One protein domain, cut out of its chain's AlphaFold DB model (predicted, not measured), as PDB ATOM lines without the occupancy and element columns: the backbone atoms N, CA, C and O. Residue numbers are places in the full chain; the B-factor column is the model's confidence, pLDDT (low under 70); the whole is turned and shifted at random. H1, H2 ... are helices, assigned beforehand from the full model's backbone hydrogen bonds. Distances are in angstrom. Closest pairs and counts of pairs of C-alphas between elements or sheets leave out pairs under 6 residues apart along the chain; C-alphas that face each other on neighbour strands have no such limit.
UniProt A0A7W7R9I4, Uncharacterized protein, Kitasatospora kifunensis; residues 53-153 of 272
ATOM      1  N   ARG A  53     135.776 166.373 187.469       68.31
ATOM      2  CA  ARG A  53     136.606 166.274 188.666       68.31
ATOM      3  C   ARG A  53     138.087 166.266 188.322       68.31
ATOM      4  O   ARG A  53     138.846 166.894 189.048       68.31
ATOM      5  N   LEU A  54     138.508 165.609 187.240       66.81
ATOM      6  CA  LEU A  54     139.909 165.573 186.820       66.81
ATOM      7  C   LEU A  54     140.390 166.912 186.238       66.81
ATOM      8  O   LEU A  54     141.506 167.312 186.567       66.81
ATOM      9  N   LEU A  55     139.563 167.608 185.449       66.00
ATOM     10  CA  LEU A  55     139.976 168.751 184.618       66.00
ATOM     11  C   LEU A  55     139.508 170.137 185.103       66.00
ATOM     12  O   LEU A  55     140.093 171.134 184.688       66.00
ATOM     13  N   MET A  56     138.454 170.226 185.921       63.16
ATOM     14  CA  MET A  56     137.718 171.479 186.161       63.16
ATOM     15  C   MET A  56     138.042 172.262 187.443       63.16
ATOM     16  O   MET A  56     137.611 173.410 187.522       63.16
ATOM     17  N   PRO A  57     138.871 171.797 188.395       70.94
ATOM     18  CA  PRO A  57     139.493 172.748 189.313       70.94
ATOM     19  C   PRO A  57     140.625 173.505 188.596       70.94
ATOM     20  O   PRO A  57     141.644 172.908 188.242       70.94
ATOM     21  N   GLY A  58     140.468 174.822 188.391       72.50
ATOM     22  CA  GLY A  58     141.475 175.684 187.739       72.50
ATOM     23  C   GLY A  58     142.868 175.611 188.384       72.50
ATOM     24  O   GLY A  58     143.887 175.693 187.698       72.50
ATOM     25  N   GLU A  59     142.915 175.323 189.687       77.81
ATOM     26  CA  GLU A  59     144.131 175.041 190.468       77.81
ATOM     27  C   GLU A  59     145.043 173.963 189.849       77.81
ATOM     28  O   GLU A  59     146.266 174.007 190.005       77.81
ATOM     29  N   LYS A  60     144.486 173.009 189.096       81.94
ATOM     30  CA  LYS A  60     145.258 171.930 188.466       81.94
ATOM     31  C   LYS A  60     146.040 172.416 187.264       81.94
ATOM     32  O   LYS A  60     147.193 172.029 187.089       81.94
ATOM     33  N   TRP A  61     145.439 173.295 186.466       85.94
ATOM     34  CA  TRP A  61     146.111 173.921 185.333       85.94
ATOM     35  C   TRP A  61     147.222 174.848 185.805       85.94
ATOM     36  O   TRP A  61     148.317 174.803 185.252       85.94
ATOM     37  N   VAL A  62     146.984 175.593 186.890       87.88
ATOM     38  CA  VAL A  62     148.035 176.370 187.565       87.88
ATOM     39  C   VAL A  62     149.159 175.447 188.035       87.88
ATOM     40  O   VAL A  62     150.325 175.713 187.758       87.88
ATOM     41  N   THR A  63     148.830 174.317 188.663       88.19
ATOM     42  CA  THR A  63     149.831 173.343 189.122       88.19
ATOM     43  C   THR A  63     150.654 172.769 187.968       88.19
ATOM     44  O   THR A  63     151.875 172.699 188.076       88.19
ATOM     45  N   LEU A  64     150.025 172.398 186.849       91.94
ATOM     46  CA  LEU A  64     150.730 171.912 185.657       91.94
ATOM     47  C   LEU A  64     151.603 172.998 185.019       91.94
ATOM     48  O   LEU A  64     152.736 172.718 184.628       91.94
ATOM     49  N   ALA A  65     151.103 174.232 184.935       92.31
ATOM     50  CA  ALA A  65     151.858 175.359 184.404       92.31
ATOM     51  C   ALA A  65     153.096 175.642 185.261       92.31
ATOM     52  O   ALA A  65     154.198 175.710 184.726       92.31
ATOM     53  N   VAL A  66     152.942 175.715 186.586       90.69
ATOM     54  CA  VAL A  66     154.056 175.904 187.530       90.69
ATOM     55  C   VAL A  66     155.040 174.732 187.476       90.69
ATOM     56  O   VAL A  66     156.245 174.948 187.534       90.69
ATOM     57  N   LEU A  67     154.551 173.500 187.313       92.56
ATOM     58  CA  LEU A  67     155.392 172.306 187.195       92.56
ATOM     59  C   LEU A  67     156.266 172.323 185.930       92.56
ATOM     60  O   LEU A  67     157.418 171.902 185.975       92.56
ATOM     61  N   LEU A  68     155.727 172.793 184.802       95.81
ATOM     62  CA  LEU A  68     156.406 172.759 183.501       95.81
ATOM     63  C   LEU A  68     157.153 174.055 183.160       95.81
ATOM     64  O   LEU A  68     158.071 174.020 182.332       95.81
ATOM     65  N   ALA A  69     156.807 175.175 183.797       94.88
ATOM     66  CA  ALA A  69     157.419 176.482 183.569       94.88
ATOM     67  C   ALA A  69     158.958 176.480 183.686       94.88
ATOM     68  O   ALA A  69     159.590 177.021 182.776       94.88
ATOM     69  N   PRO A  70     159.597 175.815 184.678       94.44
ATOM     70  CA  PRO A  70     161.060 175.751 184.775       94.44
ATOM     71  C   PRO A  70     161.743 175.127 183.554       94.44
ATOM     72  O   PRO A  70     162.921 175.356 183.317       94.44
ATOM     73  N   THR A  71     161.007 174.352 182.753       96.25
ATOM     74  CA  THR A  71     161.505 173.724 181.519       96.25
ATOM     75  C   THR A  71     161.053 174.453 180.258       96.25
ATOM     76  O   THR A  71     161.217 173.937 179.153       96.25
ATOM     77  N   THR A  72     160.442 175.636 180.387       94.75
ATOM     78  CA  THR A  72     159.798 176.375 179.284       94.75
ATOM     79  C   THR A  72     158.821 175.506 178.485       94.75
ATOM     80  O   THR A  72     158.715 175.627 177.269       94.75
ATOM     81  N   PHE A  73     158.139 174.575 179.169       96.56
ATOM     82  CA  PHE A  73     157.247 173.569 178.575       96.56
ATOM     83  C   PHE A  73     157.916 172.584 177.600       96.56
ATOM     84  O   PHE A  73     157.242 171.741 177.007       96.56
ATOM     85  N   LEU A  74     159.241 172.616 177.455       95.88
ATOM     86  CA  LEU A  74     159.952 171.779 176.493       95.88
ATOM     87  C   LEU A  74     159.993 170.303 176.916       95.88
ATOM     88  O   LEU A  74     160.069 169.427 176.056       95.88
ATOM     89  N   ALA A  75     159.845 170.013 178.214       96.81
ATOM     90  CA  ALA A  75     159.693 168.650 178.727       96.81
ATOM     91  C   ALA A  75     158.531 167.878 178.066       96.81
ATOM     92  O   ALA A  75     158.611 166.659 177.939       96.81
ATOM     93  N   LEU A  76     157.495 168.571 177.564       97.00
ATOM     94  CA  LEU A  76     156.370 167.961 176.833       97.00
ATOM     95  C   LEU A  76     156.793 167.246 175.540       97.00
ATOM     96  O   LEU A  76     156.031 166.450 175.002       97.00
ATOM     97  N   ARG A  77     157.989 167.529 175.011       95.25
ATOM     98  CA  ARG A  77     158.519 166.878 173.802       95.25
ATOM     99  C   ARG A  77     159.187 165.532 174.084       95.25
ATOM    100  O   ARG A  77     159.567 164.853 173.133       95.25
ATOM    101  N   SER A  78     159.341 165.147 175.351       97.50
ATOM    102  CA  SER A  78     159.930 163.866 175.735       97.50
ATOM    103  C   SER A  78     158.857 162.864 176.170       97.50
ATOM    104  O   SER A  78     158.021 163.190 177.016       97.50
ATOM    105  N   PRO A  79     158.911 161.608 175.684       97.06
ATOM    106  CA  PRO A  79     158.035 160.548 176.177       97.06
ATOM    107  C   PRO A  79     158.289 160.210 177.653       97.06
ATOM    108  O   PRO A  79     157.416 159.644 178.304       97.06
ATOM    109  N   LEU A  80     159.447 160.584 178.214       97.38
ATOM    110  CA  LEU A  80     159.771 160.333 179.622       97.38
ATOM    111  C   LEU A  80     158.852 161.097 180.580       97.38
ATOM    112  O   LEU A  80     158.672 160.670 181.719       97.38
ATOM    113  N   LEU A  81     158.207 162.176 180.121       97.56
ATOM    114  CA  LEU A  81     157.229 162.898 180.929       97.56
ATOM    115  C   LEU A  81     156.012 162.028 181.291       97.56
ATOM    116  O   LEU A  81     155.362 162.279 182.305       97.56
ATOM    117  N   LEU A  82     155.733 160.961 180.528       97.12
ATOM    118  CA  LEU A  82     154.673 160.001 180.853       97.12
ATOM    119  C   LEU A  82     154.883 159.325 182.215       97.12
ATOM    120  O   LEU A  82     153.908 158.937 182.855       97.12
ATOM    121  N   LEU A  83     156.121 159.259 182.717       97.31
ATOM    122  CA  LEU A  83     156.415 158.747 184.058       97.31
ATOM    123  C   LEU A  83     155.808 159.614 185.177       97.31
ATOM    124  O   LEU A  83     155.589 159.120 186.279       97.31
ATOM    125  N   ALA A  84     155.496 160.890 184.912       96.06
ATOM    126  CA  ALA A  84     154.824 161.770 185.869       96.06
ATOM    127  C   ALA A  84     153.303 161.531 185.938       96.06
ATOM    128  O   ALA A  84     152.659 161.931 186.913       96.06
ATOM    129  N   VAL A  85     152.717 160.883 184.922       94.44
ATOM    130  CA  VAL A  85     151.262 160.725 184.773       94.44
ATOM    131  C   VAL A  85     150.629 159.932 185.917       94.44
ATOM    132  O   VAL A  85     149.627 160.419 186.437       94.44
ATOM    133  N   PRO A  86     151.168 158.782 186.381       94.19
ATOM    134  CA  PRO A  86     150.559 158.048 187.492       94.19
ATOM    135  C   PRO A  86     150.446 158.909 188.753       94.19
ATOM    136  O   PRO A  86     149.391 158.957 189.387       94.19
ATOM    137  N   THR A  87     151.511 159.651 189.066       92.62
ATOM    138  CA  THR A  87     151.569 160.523 190.241       92.62
ATOM    139  C   THR A  87     150.603 161.699 190.132       92.62
ATOM    140  O   THR A  87     149.882 161.992 191.081       92.62
ATOM    141  N   LEU A  88     150.534 162.352 188.970       91.94
ATOM    142  CA  LEU A  88     149.554 163.410 188.711       91.94
ATOM    143  C   LEU A  88     148.115 162.879 188.737       91.94
ATOM    144  O   LEU A  88     147.226 163.547 189.260       91.94
ATOM    145  N   GLY A  89     147.895 161.670 188.219       90.81
ATOM    146  CA  GLY A  89     146.593 161.021 188.134       90.81
ATOM    147  C   GLY A  89     145.971 160.797 189.505       90.81
ATOM    148  O   GLY A  89     144.890 161.320 189.775       90.81
ATOM    149  N   TRP A  90     146.662 160.090 190.407       90.12
ATOM    150  CA  TRP A  90     146.124 159.867 191.755       90.12
ATOM    151  C   TRP A  90     145.995 161.183 192.537       90.12
ATOM    152  O   TRP A  90     145.002 161.396 193.238       90.12
ATOM    153  N   ARG A  91     146.964 162.095 192.369       90.31
ATOM    154  CA  ARG A  91     147.008 163.395 193.045       90.31
ATOM    155  C   ARG A  91     145.796 164.253 192.683       90.31
ATOM    156  O   ARG A  91     145.125 164.778 193.568       90.31
ATOM    157  N   PHE A  92     145.481 164.362 191.394       89.50
ATOM    158  CA  PHE A  92     144.339 165.134 190.905       89.50
ATOM    159  C   PHE A  92     143.002 164.421 191.085       89.50
ATOM    160  O   PHE A  92     141.966 165.088 191.111       89.50
ATOM    161  N   TRP A  93     143.000 163.098 191.227       87.62
ATOM    162  CA  TRP A  93     141.792 162.348 191.545       87.62
ATOM    163  C   TRP A  93     141.360 162.513 193.007       87.62
ATOM    164  O   TRP A  93     140.165 162.479 193.307       87.62
ATOM    165  N   SER A  94     142.303 162.709 193.929       84.31
ATOM    166  CA  SER A  94     142.020 162.767 195.364       84.31
ATOM    167  C   SER A  94     141.038 163.880 195.761       84.31
ATOM    168  O   SER A  94     141.070 164.987 195.223       84.31
ATOM    169  N   THR A  95     140.164 163.597 196.734       81.56
ATOM    170  CA  THR A  95     139.275 164.608 197.343       81.56
ATOM    171  C   THR A  95     140.039 165.591 198.227       81.56
ATOM    172  O   THR A  95     139.569 166.705 198.452       81.56
ATOM    173  N   ASN A  96     141.222 165.209 198.715       81.00
ATOM    174  CA  ASN A  96     141.996 166.043 199.623       81.00
ATOM    175  C   ASN A  96     142.547 167.281 198.876       81.00
ATOM    176  O   ASN A  96     143.347 167.122 197.947       81.00
ATOM    177  N   PRO A  97     142.146 168.510 199.259       77.75
ATOM    178  CA  PRO A  97     142.589 169.741 198.600       77.75
ATOM    179  C   PRO A  97     144.106 169.952 198.677       77.75
ATOM    180  O   PRO A  97     144.685 170.507 197.745       77.75
ATOM    181  N   ALA A  98     144.779 169.423 199.706       78.69
ATOM    182  CA  ALA A  98     146.232 169.528 199.857       78.69
ATOM    183  C   ALA A  98     147.005 168.929 198.668       78.69
ATOM    184  O   ALA A  98     148.114 169.362 198.361       78.69
ATOM    185  N   TYR A  99     146.417 167.952 197.974       83.81
ATOM    186  CA  TYR A  99     147.030 167.337 196.806       83.81
ATOM    187  C   TYR A  99     146.824 168.146 195.526       83.81
ATOM    188  O   TYR A  99     147.525 167.894 194.563       83.81
ATOM    189  N   ARG A 100     145.910 169.109 195.438       82.88
ATOM    190  CA  ARG A 100     145.577 169.722 194.137       82.88
ATOM    191  C   ARG A 100     146.363 170.994 193.825       82.88
ATOM    192  O   ARG A 100     146.650 171.219 192.655       82.88
ATOM    193  N   GLY A 101     146.761 171.757 194.844       80.50
ATOM    194  CA  GLY A 101     147.515 173.009 194.699       80.50
ATOM    195  C   GLY A 101     149.041 172.861 194.771       80.50
ATOM    196  O   GLY A 101     149.576 171.759 194.887       80.50
ATOM    197  N   THR A 102     149.755 173.988 194.741       81.31
ATOM    198  CA  THR A 102     151.231 174.073 194.726       81.31
ATOM    199  C   THR A 102     151.870 174.278 196.103       81.31
ATOM    200  O   THR A 102     153.087 174.177 196.222       81.31
ATOM    201  N   PHE A 103     151.069 174.538 197.141       77.00
ATOM    202  CA  PHE A 103     151.553 174.892 198.481       77.00
ATOM    203  C   PHE A 103     152.293 173.760 199.203       77.00
ATOM    204  O   PHE A 103     153.183 174.015 200.011       77.00
ATOM    205  N   PHE A 104     151.946 172.506 198.912       82.50
ATOM    206  CA  PHE A 104     152.607 171.343 199.496       82.50
ATOM    207  C   PHE A 104     153.673 170.758 198.562       82.50
ATOM    208  O   PHE A 104     153.603 170.853 197.335       82.50
ATOM    209  N   HIS A 105     154.631 170.049 199.160       85.81
ATOM    210  CA  HIS A 105     155.821 169.488 198.508       85.81
ATOM    211  C   HIS A 105     155.544 168.384 197.472       85.81
ATOM    212  O   HIS A 105     156.476 167.856 196.873       85.81
ATOM    213  N   TYR A 106     154.286 168.036 197.200       88.38
ATOM    214  CA  TYR A 106     153.921 166.995 196.236       88.38
ATOM    215  C   TYR A 106     154.439 167.276 194.815       88.38
ATOM    216  O   TYR A 106     154.556 166.359 194.007       88.38
ATOM    217  N   GLY A 107     154.725 168.543 194.476       87.56
ATOM    218  CA  GLY A 107     155.362 168.903 193.203       87.56
ATOM    219  C   GLY A 107     156.846 168.530 193.142       87.56
ATOM    220  O   GLY A 107     157.347 168.221 192.065       87.56
ATOM    221  N   ALA A 108     157.540 168.494 194.284       89.38
ATOM    222  CA  ALA A 108     158.983 168.272 194.346       89.38
ATOM    223  C   ALA A 108     159.382 166.884 193.826       89.38
ATOM    224  O   ALA A 108     160.366 166.757 193.106       89.38
ATOM    225  N   VAL A 109     158.571 165.860 194.109       91.69
ATOM    226  CA  VAL A 109     158.814 164.476 193.657       91.69
ATOM    227  C   VAL A 109     158.727 164.345 192.128       91.69
ATOM    228  O   VAL A 109     159.339 163.454 191.546       91.69
ATOM    229  N   LEU A 110     158.002 165.246 191.456       95.00
ATOM    230  CA  LEU A 110     157.864 165.252 189.996       95.00
ATOM    231  C   LEU A 110     159.022 165.962 189.287       95.00
ATOM    232  O   LEU A 110     159.277 165.680 188.117       95.00
ATOM    233  N   MET A 111     159.733 166.865 189.970       95.12
ATOM    234  CA  MET A 111     160.781 167.683 189.351       95.12
ATOM    235  C   MET A 111     161.901 166.856 188.707       95.12
ATOM    236  O   MET A 111     162.234 167.155 187.560       95.12
ATOM    237  N   PRO A 112     162.447 165.791 189.335       97.00
ATOM    238  CA  PRO A 112     163.454 164.953 188.684       97.00
ATOM    239  C   PRO A 112     162.977 164.383 187.343       97.00
ATOM    240  O   PRO A 112     163.706 164.441 186.357       97.00
ATOM    241  N   ILE A 113     161.729 163.907 187.275       97.69
ATOM    242  CA  ILE A 113     161.129 163.374 186.042       97.69
ATOM    243  C   ILE A 113     161.028 164.475 184.981       97.69
ATOM    244  O   ILE A 113     161.427 164.273 183.836       97.69
ATOM    245  N   VAL A 114     160.532 165.653 185.365       97.81
ATOM    246  CA  VAL A 114     160.351 166.803 184.468       97.81
ATOM    247  C   VAL A 114     161.689 167.307 183.912       97.81
ATOM    248  O   VAL A 114     161.790 167.565 182.713       97.81
ATOM    249  N   PHE A 115     162.738 167.390 184.735       97.75
ATOM    250  CA  PHE A 115     164.070 167.809 184.284       97.75
ATOM    251  C   PHE A 115     164.770 166.753 183.420       97.75
ATOM    252  O   PHE A 115     165.430 167.112 182.444       97.75
ATOM    253  N   ILE A 116     164.589 165.459 183.709       98.19
ATOM    254  CA  ILE A 116     165.075 164.379 182.836       98.19
ATOM    255  C   ILE A 116     164.366 164.438 181.475       98.19
ATOM    256  O   ILE A 116     165.025 164.387 180.438       98.19
ATOM    257  N   ALA A 117     163.043 164.621 181.463       98.19
ATOM    258  CA  ALA A 117     162.262 164.801 180.240       98.19
ATOM    259  C   ALA A 117     162.707 166.047 179.450       98.19
ATOM    260  O   ALA A 117     162.810 166.010 178.225       98.19
ATOM    261  N   PHE A 118     163.036 167.146 180.131       98.19
ATOM    262  CA  PHE A 118     163.597 168.343 179.502       98.19
ATOM    263  C   PHE A 118     164.957 168.086 178.840       98.19
ATOM    264  O   PHE A 118     165.160 168.464 177.683       98.19
ATOM    265  N   ALA A 119     165.873 167.412 179.538       96.81
ATOM    266  CA  ALA A 119     167.177 167.054 178.989       96.81
ATOM    267  C   ALA A 119     167.041 166.115 177.777       96.81
ATOM    268  O   ALA A 119     167.635 166.374 176.730       96.81
ATOM    269  N   ASP A 120     166.202 165.078 177.873       97.69
ATOM    270  CA  ASP A 120     165.903 164.169 176.761       97.69
ATOM    271  C   ASP A 120     165.320 164.932 175.557       97.69
ATOM    272  O   ASP A 120     165.825 164.790 174.441       97.69
ATOM    273  N   ALA A 121     164.362 165.841 175.767       96.44
ATOM    274  CA  ALA A 121     163.814 166.685 174.702       96.44
ATOM    275  C   ALA A 121     164.896 167.518 173.987       96.44
ATOM    276  O   ALA A 121     164.940 167.552 172.755       96.44
ATOM    277  N   LEU A 122     165.805 168.151 174.738       95.25
ATOM    278  CA  LEU A 122     166.922 168.916 174.172       95.25
ATOM    279  C   LEU A 122     167.885 168.030 173.369       95.25
ATOM    280  O   LEU A 122     168.324 168.426 172.285       95.25
ATOM    281  N   THR A 123     168.205 166.833 173.869       94.44
ATOM    282  CA  THR A 123     169.089 165.893 173.160       94.44
ATOM    283  C   THR A 123     168.467 165.392 171.860       94.44
ATOM    284  O   THR A 123     169.153 165.375 170.838       94.44
ATOM    285  N   ARG A 124     167.163 165.086 171.852       94.00
ATOM    286  CA  ARG A 124     166.421 164.681 170.648       94.00
ATOM    287  C   ARG A 124     166.369 165.791 169.607       94.00
ATOM    288  O   ARG A 124     166.659 165.537 168.442       94.00
ATOM    289  N   LEU A 125     166.068 167.026 170.018       92.94
ATOM    290  CA  LEU A 125     166.049 168.189 169.120       92.94
ATOM    291  C   LEU A 125     167.419 168.449 168.486       92.94
ATOM    292  O   LEU A 125     167.502 168.792 167.306       92.94
ATOM    293  N   ARG A 126     168.491 168.249 169.260       91.00
ATOM    294  CA  ARG A 126     169.866 168.351 168.768       91.00
ATOM    295  C   ARG A 126     170.213 167.226 167.795       91.00
ATOM    296  O   ARG A 126     170.807 167.504 166.759       91.00
ATOM    297  N   ALA A 127     169.884 165.981 168.137       91.88
ATOM    298  CA  ALA A 127     170.201 164.802 167.334       91.88
ATOM    299  C   ALA A 127     169.444 164.790 165.999       91.88
ATOM    300  O   ALA A 127     170.015 164.437 164.975       91.88
ATOM    301  N   ALA A 128     168.190 165.244 165.998       91.81
ATOM    302  CA  ALA A 128     167.374 165.361 164.796       91.81
ATOM    303  C   ALA A 128     167.783 166.537 163.884       91.81
ATOM    304  O   ALA A 128     167.209 166.700 162.813       91.81
ATOM    305  N   GLY A 129     168.728 167.390 164.305       89.50
ATOM    306  CA  GLY A 129     169.168 168.552 163.525       89.50
ATOM    307  C   GLY A 129     168.094 169.628 163.323       89.50
ATOM    308  O   GLY A 129     168.290 170.538 162.526       89.50
ATOM    309  N   VAL A 130     166.972 169.543 164.048       88.31
ATOM    310  CA  VAL A 130     165.804 170.427 163.885       88.31
ATOM    311  C   VAL A 130     166.127 171.862 164.299       88.31
ATOM    312  O   VAL A 130     165.587 172.805 163.728       88.31
ATOM    313  N   LEU A 131     167.000 172.036 165.297       89.50
ATOM    314  CA  LEU A 131     167.380 173.345 165.827       89.50
ATOM    315  C   LEU A 131     168.903 173.521 165.835       89.50
ATOM    316  O   LEU A 131     169.632 172.611 166.248       89.50
ATOM    317  N   PRO A 132     169.412 174.707 165.463       91.75
ATOM    318  CA  PRO A 132     170.832 174.997 165.566       91.75
ATOM    319  C   PRO A 132     171.268 175.099 167.038       91.75
ATOM    320  O   PRO A 132     170.487 175.391 167.948       91.75
ATOM    321  N   ARG A 133     172.567 174.884 167.288       90.69
ATOM    322  CA  ARG A 133     173.136 174.814 168.650       90.69
ATOM    323  C   ARG A 133     172.887 176.069 169.489       90.69
ATOM    324  O   ARG A 133     172.763 175.959 170.705       90.69
ATOM    325  N   TRP A 134     172.846 177.243 168.864       93.31
ATOM    326  CA  TRP A 134     172.596 178.500 169.568       93.31
ATOM    327  C   TRP A 134     171.156 178.572 170.088       93.31
ATOM    328  O   TRP A 134     170.963 178.963 171.232       93.31
ATOM    329  N   THR A 135     170.164 178.092 169.328       93.38
ATOM    330  CA  THR A 135     168.764 178.059 169.771       93.38
ATOM    331  C   THR A 135     168.597 177.150 170.981       93.38
ATOM    332  O   THR A 135     167.947 177.532 171.946       93.38
ATOM    333  N   ILE A 136     169.256 175.986 170.991       92.31
ATOM    334  CA  ILE A 136     169.269 175.095 172.163       92.31
ATOM    335  C   ILE A 136     169.855 175.807 173.393       92.31
ATOM    336  O   ILE A 136     169.288 175.722 174.479       92.31
ATOM    337  N   ARG A 137     170.953 176.558 173.230       93.69
ATOM    338  CA  ARG A 137     171.524 177.364 174.323       93.69
ATOM    339  C   ARG A 137     170.557 178.447 174.800       93.69
ATOM    340  O   ARG A 137     170.433 178.631 176.004       93.69
ATOM    341  N   CYS A 138     169.849 179.119 173.892       95.50
ATOM    342  CA  CYS A 138     168.819 180.096 174.249       95.50
ATOM    343  C   CYS A 138     167.662 179.457 175.025       95.50
ATOM    344  O   CYS A 138     167.203 180.051 175.991       95.50
ATOM    345  N   LEU A 139     167.227 178.244 174.664       94.25
ATOM    346  CA  LEU A 139     166.181 177.514 175.392       94.25
ATOM    347  C   LEU A 139     166.624 177.144 176.814       94.25
ATOM    348  O   LEU A 139     165.870 177.340 177.764       94.25
ATOM    349  N   VAL A 140     167.863 176.671 176.980       95.19
ATOM    350  CA  VAL A 140     168.443 176.427 178.312       95.19
ATOM    351  C   VAL A 140     168.551 177.733 179.102       95.19
ATOM    352  O   VAL A 140     168.172 177.773 180.268       95.19
ATOM    353  N   GLY A 141     169.012 178.812 178.465       97.06
ATOM    354  CA  GLY A 141     169.062 180.141 179.072       97.06
ATOM    355  C   GLY A 141     167.684 180.619 179.529       97.06
ATOM    356  O   GLY A 141     167.546 181.072 180.656       97.06
ATOM    357  N   ALA A 142     166.646 180.442 178.710       96.12
ATOM    358  CA  ALA A 142     165.273 180.792 179.061       96.12
ATOM    359  C   ALA A 142     164.752 179.977 180.255       96.12
ATOM    360  O   ALA A 142     164.172 180.553 181.171       96.12
ATOM    361  N   ALA A 143     165.010 178.666 180.295       96.31
ATOM    362  CA  ALA A 143     164.668 177.803 181.429       96.31
ATOM    363  C   ALA A 143     165.347 178.254 182.735       96.31
ATOM    364  O   ALA A 143     164.702 178.352 183.784       96.31
ATOM    365  N   LEU A 144     166.636 178.605 182.664       96.44
ATOM    366  CA  LEU A 144     167.375 179.168 183.794       96.44
ATOM    367  C   LEU A 144     166.797 180.516 184.234       96.44
ATOM    368  O   LEU A 144     166.601 180.722 185.428       96.44
ATOM    369  N   THR A 145     166.466 181.401 183.292       96.62
ATOM    370  CA  THR A 145     165.855 182.705 183.586       96.62
ATOM    371  C   THR A 145     164.499 182.550 184.262       96.62
ATOM    372  O   THR A 145     164.257 183.211 185.266       96.62
ATOM    373  N   VAL A 146     163.625 181.664 183.770       94.94
ATOM    374  CA  VAL A 146     162.321 181.395 184.402       94.94
ATOM    375  C   VAL A 146     162.515 180.866 185.820       94.94
ATOM    376  O   VAL A 146     161.895 181.369 186.753       94.94
ATOM    377  N   THR A 147     163.421 179.905 186.007       92.56
ATOM    378  CA  THR A 147     163.730 179.360 187.336       92.56
ATOM    379  C   THR A 147     164.229 180.460 188.277       92.56
ATOM    380  O   THR A 147     163.680 180.634 189.366       92.56
ATOM    381  N   ALA A 148     165.204 181.263 187.839       92.75
ATOM    382  CA  ALA A 148     165.752 182.371 188.614       92.75
ATOM    383  C   ALA A 148     164.692 183.428 188.961       92.75
ATOM    384  O   ALA A 148     164.633 183.878 190.102       92.75
ATOM    385  N   ALA A 149     163.814 183.770 188.015       92.00
ATOM    386  CA  ALA A 149     162.732 184.731 188.221       92.00
ATOM    387  C   ALA A 149     161.713 184.271 189.276       92.00
ATOM    388  O   ALA A 149     161.078 185.105 189.914       92.00
ATOM    389  N   THR A 150     161.570 182.959 189.499       88.50
ATOM    390  CA  THR A 150     160.656 182.426 190.525       88.50
ATOM    391  C   THR A 150     161.265 182.334 191.923       88.50
ATOM    392  O   THR A 150     160.510 182.287 192.892       88.50
ATOM    393  N   LEU A 151     162.599 182.362 192.066       88.25
ATOM    394  CA  LEU A 151     163.283 182.249 193.364       88.25
ATOM    395  C   LEU A 151     162.796 183.250 194.431       88.25
ATOM    396  O   LEU A 151     162.629 182.829 195.577       88.25
ATOM    397  N   PRO A 152     162.520 184.534 194.114       88.31
ATOM    398  CA  PRO A 152     162.042 185.495 195.111       88.31
ATOM    399  C   PRO A 152     160.679 185.136 195.713       88.31
ATOM    400  O   PRO A 152     160.414 185.479 196.861       88.31
ATOM    401  N   ALA A 153     159.831 184.427 194.962       85.50
ATOM    402  CA  ALA A 153     158.527 183.957 195.428       85.50
ATOM    403  C   ALA A 153     158.615 182.641 196.224       85.50
ATOM    404  O   ALA A 153     157.607 182.159 196.733       85.50
TER     405      ALA A 153
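Overview. This is residues 53 to 153 of the 272 residues of an uncharacterized protein of Kitasatospora kifunensis (UniProt A0A7W7R9I4). A long helix, H4, has H3 folded along one side of it and H5 turning back on another side, while the end of H1, residues 67 to 71, reaches between H4 and H5. H2 is a short turn of helix packed on H4. The printed part has 101 residues with five named helices in the order H1 to H5, no named strand, and the class all helix. It is compact, with a radius of gyration of the C-alphas of 14.7 A and spans of 46 by 31 by 21 A.

Arrangement. H4, residues 105 to 127, is the hub, touching four helices. H3, residues 79 to 93, forms a helical hairpin with it, at a shallow tilt of 23 degrees, opposite ways; the closest C-alphas, Leu 80 and Ala 117, are 5.2 A apart. H2, residues 74 to 77, touches H4, with C-alphas 75 and 118 at 4.0 A. H5, residues 133 to 153, makes a second hairpin with H4 and only just touches it, with 3 pairs of C-alphas within 8 A, the closest Leu 122 and Ile 136 at 6.9 A. H1, residues 58 to 71, touches H5 with residues 69 to 71 alone, at a steep tilt of 52 degrees; the closest C-alphas, Thr 71 and Ala 143, are 5.2 A apart. H3 and H5 are apart. O i to N i+4 pairs are within hydrogen-bond range in 8 of 10 for H1, 6 of 11 for H3, 15 of 19 for H4 and 15 of 17 for H5; H2 is too short for such a pair.

Along the chain. H4 is 34.6 A long and has a kink of 32 degrees near residue 112; H5 is 31.8 A, H3 22.4 A, H1 21.1 A and H2 5.8 A. H1 begins at C-alpha 58 (141.475, 175.684, 187.739), and H5 ends at C-alpha 153 (158.527, 183.957, 195.428).

Size, cuts and confidence. The C-alphas farthest apart, Thr 95 and Pro 132, are 46.0 A apart. The printed part has no cut, and the H3 to H4 link is long, with 11 residues. Residues 53 to 56 have pLDDT under 70.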